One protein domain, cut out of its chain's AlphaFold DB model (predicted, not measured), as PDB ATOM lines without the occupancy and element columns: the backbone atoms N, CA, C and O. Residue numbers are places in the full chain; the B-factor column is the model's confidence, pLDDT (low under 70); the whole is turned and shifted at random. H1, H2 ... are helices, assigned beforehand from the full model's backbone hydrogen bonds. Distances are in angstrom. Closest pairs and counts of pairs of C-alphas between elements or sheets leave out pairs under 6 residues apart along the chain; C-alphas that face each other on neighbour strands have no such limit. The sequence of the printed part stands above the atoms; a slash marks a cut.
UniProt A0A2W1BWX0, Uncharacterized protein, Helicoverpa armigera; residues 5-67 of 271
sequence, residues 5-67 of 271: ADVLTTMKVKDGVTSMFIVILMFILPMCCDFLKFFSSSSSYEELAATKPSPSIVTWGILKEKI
ATOM      1  N   ALA A   5     266.532 172.231 199.123       63.41
ATOM      2  CA  ALA A   5     265.720 172.499 200.308       63.41
ATOM      3  C   ALA A   5     266.517 173.157 201.453       63.41
ATOM      4  O   ALA A   5     265.965 174.005 202.148       63.41
ATOM      5  N   ASP A   6     267.809 172.833 201.592       68.50
ATOM      6  CA  ASP A   6     268.687 173.397 202.628       68.50
ATOM      7  C   ASP A   6     269.122 174.842 202.305       68.50
ATOM      8  O   ASP A   6     269.565 175.568 203.192       68.50
ATOM      9  N   VAL A   7     268.993 175.275 201.041       70.62
ATOM     10  CA  VAL A   7     269.374 176.624 200.567       70.62
ATOM     11  C   VAL A   7     268.213 177.619 200.665       70.62
ATOM     12  O   VAL A   7     268.436 178.810 200.867       70.62
ATOM     13  N   LEU A   8     266.973 177.145 200.517       70.31
ATOM     14  CA  LEU A   8     265.784 178.001 200.413       70.31
ATOM     15  C   LEU A   8     265.005 178.135 201.729       70.31
ATOM     16  O   LEU A   8     264.311 179.133 201.915       70.31
ATOM     17  N   THR A   9     265.097 177.163 202.643       63.00
ATOM     18  CA  THR A   9     264.280 177.138 203.869       63.00
ATOM     19  C   THR A   9     264.981 176.427 205.027       63.00
ATOM     20  O   THR A   9     265.535 175.352 204.851       63.00
ATOM     21  N   THR A  10     264.872 176.959 206.250       69.12
ATOM     22  CA  THR A  10     265.312 176.281 207.492       69.12
ATOM     23  C   THR A  10     264.351 175.184 207.964       69.12
ATOM     24  O   THR A  10     264.661 174.440 208.894       69.12
ATOM     25  N   MET A  11     263.174 175.067 207.339       67.75
ATOM     26  CA  MET A  11     262.194 174.024 207.630       67.75
ATOM     27  C   MET A  11     262.443 172.788 206.764       67.75
ATOM     28  O   MET A  11     262.607 172.887 205.551       67.75
ATOM     29  N   LYS A  12     262.429 171.605 207.389       67.50
ATOM     30  CA  LYS A  12     262.654 170.317 206.722       67.50
ATOM     31  C   LYS A  12     261.446 169.939 205.858       67.50
ATOM     32  O   LYS A  12     260.556 169.211 206.299       67.50
ATOM     33  N   VAL A  13     261.399 170.446 204.628       71.00
ATOM     34  CA  VAL A  13     260.377 170.068 203.642       71.00
ATOM     35  C   VAL A  13     260.653 168.643 203.164       71.00
ATOM     36  O   VAL A  13     261.759 168.317 202.742       71.00
ATOM     37  N   LYS A  14     259.648 167.769 203.251       71.81
ATOM     38  CA  LYS A  14     259.734 166.388 202.758       71.81
ATOM     39  C   LYS A  14     259.432 166.360 201.258       71.81
ATOM     40  O   LYS A  14     258.517 167.056 200.822       71.81
ATOM     41  N   ASP A  15     260.105 165.493 200.501       78.38
ATOM     42  CA  ASP A  15     259.960 165.383 199.033       78.38
ATOM     43  C   ASP A  15     258.504 165.194 198.563       78.38
ATOM     44  O   ASP A  15     258.123 165.610 197.469       78.38
ATOM     45  N   GLY A  16     257.664 164.606 199.423       83.31
ATOM     46  CA  GLY A  16     256.232 164.432 199.181       83.31
ATOM     47  C   GLY A  16     255.448 165.742 199.052       83.31
ATOM     48  O   GLY A  16     254.467 165.790 198.324       83.31
ATOM     49  N   VAL A  17     255.864 166.819 199.722       85.31
ATOM     50  CA  VAL A  17     255.166 168.115 199.640       85.31
ATOM     51  C   VAL A  17     255.371 168.729 198.257       85.31
ATOM     52  O   VAL A  17     254.413 169.170 197.625       85.31
ATOM     53  N   THR A  18     256.605 168.682 197.753       84.75
ATOM     54  CA  THR A  18     256.956 169.164 196.413       84.75
ATOM     55  C   THR A  18     256.225 168.373 195.330       84.75
ATOM     56  O   THR A  18     255.685 168.965 194.397       84.75
ATOM     57  N   SER A  19     256.140 167.043 195.463       86.62
ATOM     58  CA  SER A  19     255.416 166.217 194.490       86.62
ATOM     59  C   SER A  19     253.907 166.462 194.523       86.62
ATOM     60  O   SER A  19     253.304 166.608 193.462       86.62
ATOM     61  N   MET A  20     253.297 166.595 195.706       87.88
ATOM     62  CA  MET A  20     251.873 166.936 195.826       87.88
ATOM     63  C   MET A  20     251.565 168.305 195.223       87.88
ATOM     64  O   MET A  20     250.573 168.446 194.512       87.88
ATOM     65  N   PHE A  21     252.436 169.293 195.440       89.38
ATOM     66  CA  PHE A  21     252.292 170.618 194.841       89.38
ATOM     67  C   PHE A  21     252.301 170.558 193.307       89.38
ATOM     68  O   PHE A  21     251.403 171.101 192.668       89.38
ATOM     69  N   ILE A  22     253.258 169.837 192.713       89.00
ATOM     70  CA  ILE A  22     253.349 169.664 191.254       89.00
ATOM     71  C   ILE A  22     252.113 168.942 190.700       89.00
ATOM     72  O   ILE A  22     251.583 169.343 189.665       89.00
ATOM     73  N   VAL A  23     251.625 167.903 191.384       88.00
ATOM     74  CA  VAL A  23     250.431 167.157 190.956       88.00
ATOM     75  C   VAL A  23     249.190 168.048 190.988       88.00
ATOM     76  O   VAL A  23     248.455 168.088 190.005       88.00
ATOM     77  N   ILE A  24     248.974 168.807 192.067       90.00
ATOM     78  CA  ILE A  24     247.868 169.775 192.165       90.00
ATOM     79  C   ILE A  24     247.959 170.797 191.028       90.00
ATOM     80  O   ILE A  24     246.966 171.092 190.365       90.00
ATOM     81  N   LEU A  25     249.165 171.284 190.748       89.50
ATOM     82  CA  LEU A  25     249.418 172.237 189.678       89.50
ATOM     83  C   LEU A  25     249.128 171.630 188.292       89.50
ATOM     84  O   LEU A  25     248.542 172.307 187.456       89.50
ATOM     85  N   MET A  26     249.408 170.342 188.062       87.12
ATOM     86  CA  MET A  26     249.016 169.620 186.836       87.12
ATOM     87  C   MET A  26     247.501 169.398 186.684       87.12
ATOM     88  O   MET A  26     247.021 169.252 185.557       87.12
ATOM     89  N   PHE A  27     246.738 169.371 187.780       87.62
ATOM     90  CA  PHE A  27     245.270 169.355 187.732       87.62
ATOM     91  C   PHE A  27     244.680 170.736 187.414       87.62
ATOM     92  O   PHE A  27     243.607 170.820 186.815       87.62
ATOM     93  N   ILE A  28     245.371 171.810 187.805       86.94
ATOM     94  CA  ILE A  28     244.928 173.198 187.609       86.94
ATOM     95  C   ILE A  28     245.361 173.740 186.243       86.94
ATOM     96  O   ILE A  28     244.610 174.484 185.615       86.94
ATOM     97  N   LEU A  29     246.562 173.387 185.773       85.44
ATOM     98  CA  LEU A  29     247.091 173.914 184.523       85.44
ATOM     99  C   LEU A  29     246.324 173.360 183.308       85.44
ATOM    100  O   LEU A  29     246.202 172.138 183.158       85.44
ATOM    101  N   PRO A  30     245.846 174.244 182.414       79.75
ATOM    102  CA  PRO A  30     245.195 173.839 181.177       79.75
ATOM    103  C   PRO A  30     246.211 173.250 180.191       79.75
ATOM    104  O   PRO A  30     247.342 173.722 180.084       79.75
ATOM    105  N   MET A  31     245.799 172.229 179.439       76.38
ATOM    106  CA  MET A  31     246.629 171.568 178.421       76.38
ATOM    107  C   MET A  31     246.994 172.499 177.255       76.38
ATOM    108  O   MET A  31     248.078 172.381 176.690       76.38
ATOM    109  N   CYS A  32     246.114 173.447 176.921       68.75
ATOM    110  CA  CYS A  32     246.399 174.511 175.965       68.75
ATOM    111  C   CYS A  32     246.592 175.828 176.717       68.75
ATOM    112  O   CYS A  32     245.652 176.354 177.314       68.75
ATOM    113  N   CYS A  33     247.788 176.413 176.638       69.75
ATOM    114  CA  CYS A  33     248.069 177.745 177.179       69.75
ATOM    115  C   CYS A  33     247.498 178.870 176.293       69.75
ATOM    116  O   CYS A  33     248.129 179.914 176.134       69.75
ATOM    117  N   ASP A  34     246.316 178.682 175.699       63.59
ATOM    118  CA  ASP A  34     245.679 179.704 174.859       63.59
ATOM    119  C   ASP A  34     245.353 180.972 175.665       63.59
ATOM    120  O   ASP A  34     245.364 182.069 175.116       63.59
ATOM    121  N   PHE A  35     245.208 180.859 176.992       65.25
ATOM    122  CA  PHE A  35     245.093 182.006 177.897       65.25
ATOM    123  C   PHE A  35     246.349 182.902 177.929       65.25
ATOM    124  O   PHE A  35     246.235 184.079 178.245       65.25
ATOM    125  N   LEU A  36     247.549 182.403 177.591       67.06
ATOM    126  CA  LEU A  36     248.758 183.243 177.521       67.06
ATOM    127  C   LEU A  36     248.754 184.158 176.291       67.06
ATOM    128  O   LEU A  36     249.394 185.210 176.315       67.06
ATOM    129  N   LYS A  37     247.989 183.819 175.242       64.25
ATOM    130  CA  LYS A  37     247.780 184.712 174.089       64.25
ATOM    131  C   LYS A  37     247.037 185.994 174.493       64.25
ATOM    132  O   LYS A  37     247.264 187.022 173.866       64.25
ATOM    133  N   PHE A  38     246.261 185.966 175.586       63.53
ATOM    134  CA  PHE A  38     245.615 187.144 176.188       63.53
ATOM    135  C   PHE A  38     246.610 188.183 176.720       63.53
ATOM    136  O   PHE A  38     246.342 189.375 176.659       63.53
ATOM    137  N   PHE A  39     247.773 187.747 177.212       66.56
ATOM    138  CA  PHE A  39     248.807 188.651 177.726       66.56
ATOM    139  C   PHE A  39     249.816 189.101 176.657       66.56
ATOM    140  O   PHE A  39     250.622 189.987 176.928       66.56
ATOM    141  N   SER A  40     249.790 188.502 175.460       61.31
ATOM    142  CA  SER A  40     250.792 188.720 174.404       61.31
ATOM    143  C   SER A  40     250.233 189.390 173.135       61.31
ATOM    144  O   SER A  40     250.986 190.041 172.415       61.31
ATOM    145  N   SER A  41     248.926 189.285 172.849       52.28
ATOM    146  CA  SER A  41     248.319 189.881 171.647       52.28
ATOM    147  C   SER A  41     247.561 191.179 171.941       52.28
ATOM    148  O   SER A  41     246.754 191.239 172.863       52.28
ATOM    149  N   SER A  42     247.773 192.201 171.105       56.22
ATOM    150  CA  SER A  42     247.049 193.484 171.123       56.22
ATOM    151  C   SER A  42     245.765 193.469 170.262       56.22
ATOM    152  O   SER A  42     245.221 194.537 169.974       56.22
ATOM    153  N   SER A  43     245.310 192.297 169.791       57.19
ATOM    154  CA  SER A  43     244.207 192.147 168.827       57.19
ATOM    155  C   SER A  43     242.835 191.844 169.454       57.19
ATOM    156  O   SER A  43     242.719 191.346 170.571       57.19
ATOM    157  N   SER A  44     241.797 192.218 168.694       50.81
ATOM    158  CA  SER A  44     240.374 192.295 169.044       50.81
ATOM    159  C   SER A  44     239.790 191.027 169.685       50.81
ATOM    160  O   SER A  44     240.077 189.905 169.273       50.81
ATOM    161  N   TYR A  45     238.892 191.234 170.651       56.09
ATOM    162  CA  TYR A  45     238.233 190.239 171.513       56.09
ATOM    163  C   TYR A  45     237.544 189.069 170.777       56.09
ATOM    164  O   TYR A  45     237.301 188.026 171.378       56.09
ATOM    165  N   GLU A  46     237.251 189.226 169.484       56.97
ATOM    166  CA  GLU A  46     236.610 188.226 168.618       56.97
ATOM    167  C   GLU A  46     237.551 187.067 168.222       56.97
ATOM    168  O   GLU A  46     237.088 185.956 167.979       56.97
ATOM    169  N   GLU A  47     238.875 187.285 168.231       55.00
ATOM    170  CA  GLU A  47     239.894 186.269 167.900       55.00
ATOM    171  C   GLU A  47     240.346 185.443 169.127       55.00
ATOM    172  O   GLU A  47     240.956 184.384 168.988       55.00
ATOM    173  N   LEU A  48     240.036 185.916 170.345       54.69
ATOM    174  CA  LEU A  48     240.438 185.309 171.625       54.69
ATOM    175  C   LEU A  48     239.363 184.421 172.265       54.69
ATOM    176  O   LEU A  48     239.587 183.856 173.341       54.69
ATOM    177  N   ALA A  49     238.199 184.282 171.632       56.97
ATOM    178  CA  ALA A  49     237.143 183.405 172.116       56.97
ATOM    179  C   ALA A  49     237.590 181.939 171.993       56.97
ATOM    180  O   ALA A  49     237.444 181.308 170.944       56.97
ATOM    181  N   ALA A  50     238.154 181.395 173.077       56.22
ATOM    182  CA  ALA A  50     238.503 179.986 173.183       56.22
ATOM    183  C   ALA A  50     237.281 179.138 172.803       56.22
ATOM    184  O   ALA A  50     236.281 179.088 173.517       56.22
ATOM    185  N   THR A  51     237.355 178.483 171.645       59.72
ATOM    186  CA  THR A  51     236.212 177.808 171.018       59.72
ATOM    187  C   THR A  51     235.722 176.607 171.838       59.72
ATOM    188  O   THR A  51     234.600 176.141 171.639       59.72
ATOM    189  N   LYS A  52     236.544 176.091 172.769       62.97
ATOM    190  CA  LYS A  52     236.213 174.998 173.698       62.97
ATOM    191  C   LYS A  52     236.949 175.161 175.039       62.97
ATOM    192  O   LYS A  52     238.077 175.652 175.040       62.97
ATOM    193  N   PRO A  53     236.372 174.698 176.165       66.81
ATOM    194  CA  PRO A  53     237.101 174.590 177.426       66.81
ATOM    195  C   PRO A  53     238.294 173.639 177.260       66.81
ATOM    196  O   PRO A  53     238.130 172.494 176.833       66.81
ATOM    197  N   SER A  54     239.500 174.116 177.577       67.38
ATOM    198  CA  SER A  54     240.713 173.299 177.540       67.38
ATOM    199  C   SER A  54     240.712 172.314 178.715       67.38
ATOM    200  O   SER A  54     240.565 172.759 179.857       67.38
ATOM    201  N   PRO A  55     240.900 171.004 178.490       76.31
ATOM    202  CA  PRO A  55     241.041 170.053 179.584       76.31
ATOM    203  C   PRO A  55     242.326 170.326 180.381       76.31
ATOM    204  O   PRO A  55     243.311 170.833 179.837       76.31
ATOM    205  N   SER A  56     242.327 169.975 181.668       82.88
ATOM    206  CA  SER A  56     243.535 169.975 182.501       82.88
ATOM    207  C   SER A  56     244.596 169.024 181.940       82.88
ATOM    208  O   SER A  56     244.258 168.015 181.314       82.88
ATOM    209  N   ILE A  57     245.874 169.300 182.214       83.94
ATOM    210  CA  ILE A  57     246.993 168.428 181.804       83.94
ATOM    211  C   ILE A  57     246.808 167.002 182.344       83.94
ATOM    212  O   ILE A  57     247.014 166.030 181.615       83.94
ATOM    213  N   VAL A  58     246.381 166.863 183.602       86.44
ATOM    214  CA  VAL A  58     245.998 165.576 184.197       86.44
ATOM    215  C   VAL A  58     244.509 165.595 184.523       86.44
ATOM    216  O   VAL A  58     244.034 166.419 185.298       86.44
ATOM    217  N   THR A  59     243.758 164.661 183.937       87.38
ATOM    218  CA  THR A  59     242.330 164.462 184.228       87.38
ATOM    219  C   THR A  59     242.141 163.253 185.147       87.38
ATOM    220  O   THR A  59     242.867 162.264 185.032       87.38
ATOM    221  N   TRP A  60     241.124 163.281 186.019       86.62
ATOM    222  CA  TRP A  60     240.815 162.172 186.939       86.62
ATOM    223  C   TRP A  60     240.648 160.818 186.232       86.62
ATOM    224  O   TRP A  60     241.101 159.797 186.744       86.62
ATOM    225  N   GLY A  61     240.062 160.804 185.029       87.19
ATOM    226  CA  GLY A  61     239.929 159.588 184.220       87.19
ATOM    227  C   GLY A  61     241.278 158.937 183.894       87.19
ATOM    228  O   GLY A  61     241.439 157.735 184.097       87.19
ATOM    229  N   ILE A  62     242.267 159.743 183.490       87.12
ATOM    230  CA  ILE A  62     243.633 159.277 183.205       87.12
ATOM    231  C   ILE A  62     244.282 158.756 184.489       87.12
ATOM    232  O   ILE A  62     244.884 157.686 184.483       87.12
ATOM    233  N   LEU A  63     244.127 159.478 185.602       87.75
ATOM    234  CA  LEU A  63     244.709 159.080 186.883       87.75
ATOM    235  C   LEU A  63     244.153 157.731 187.365       87.75
ATOM    236  O   LEU A  63     244.913 156.850 187.758       87.75
ATOM    237  N   LYS A  64     242.831 157.548 187.284       87.75
ATOM    238  CA  LYS A  64     242.151 156.311 187.680       87.75
ATOM    239  C   LYS A  64     242.641 155.105 186.880       87.75
ATOM    240  O   LYS A  64     242.827 154.047 187.470       87.75
ATOM    241  N   GLU A  65     242.821 155.263 185.570       89.38
ATOM    242  CA  GLU A  65     243.214 154.173 184.669       89.38
ATOM    243  C   GLU A  65     244.719 153.872 184.727       89.38
ATOM    244  O   GLU A  65     245.120 152.711 184.680       89.38
ATOM    245  N   LYS A  66     245.564 154.906 184.821       87.19
ATOM    246  CA  LYS A  66     247.024 154.758 184.725       87.19
ATOM    247  C   LYS A  66     247.708 154.487 186.062       87.19
ATOM    248  O   LYS A  66     248.814 153.949 186.051       87.19
ATOM    249  N   ILE A  67     247.101 154.834 187.201       88.00
ATOM    250  CA  ILE A  67     247.700 154.543 188.510       88.00
ATOM    251  C   ILE A  67     247.445 153.082 188.908       88.00
ATOM    252  O   ILE A  67     246.291 152.664 189.022       88.00
TER     253      ILE A  67
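What this domain is: This is residues 5 to 67 of the 271 residues of an uncharacterized protein of Helicoverpa armigera (UniProt A0A2W1BWX0). This is an open, flat, winding chain of four separate helices, with no packed core: the longest helix, H2, has the short H1 beyond its first end and H3 beyond its last, and the long stretch of residues 41 to 59 folds back from H3 toward H4. Residues 6 to 12, 39 to 47 and 61 to 67 stick out, and residues 16 to 22 of H2 also stand free. The printed part has 63 residues with four named helices, in the order H1, H2, H3, H4, and no named strand; its class is all helix. It is extended, with a radius of gyration of the C-alphas of 17.4 A, and its C-alphas span 49 by 35 by 10 A.

How they stand to each other: Start at H1, residues 5 to 8, and go on to H2, residues 15 to 28; the two are apart, with a short link of 6 residues between them. Beyond H2 a tight link of 4 residues leads to H3, residues 33 to 40, and these two helices are apart as well. Past H3, a long link of 19 residues takes you to H4, residues 60 to 66, which is apart from H3. H1 is apart from both H3 and H4. H2 and H4 are only just apart: their closest C-alphas are 8.5 A from each other. On the backbone, every O i to N i+4 pair in H2 and H4 is within hydrogen-bond range, H1 is too short for such a pair, and in H3 you find 1 of 4 within range, beside 5 of 5 O i to N i+3 pairs.

Where its parts are: Find C-alpha 5 at (265.720, 172.499, 200.308), where H1 begins with Ala 5; it ends at Leu 8. H2 begins at Asp 15, with its C-alpha at (259.960, 165.383, 199.033), and runs 20.4 A from first to last C-alpha, to Ile 28. H3 then runs 11.6 A from Cys 33 to Ser 40. Look last at H4, which runs 9.9 A from Trp 60 to Lys 66, whose C-alpha is at (247.024, 154.758, 184.725).

The domain as a whole: The two C-alphas farthest apart, those of Thr 10 and Glu 46, are 49.8 A from each other, while the first and last printed C-alphas, of Ala 5 and Ile 67, are 28.0 A apart. The printed part runs from residue 5 to 67 without a cut. In the B-factor column, the mean pLDDT of the printed part is 73.9; look for values under 70 at residues 5 to 6, 9 to 12 and 32 to 54.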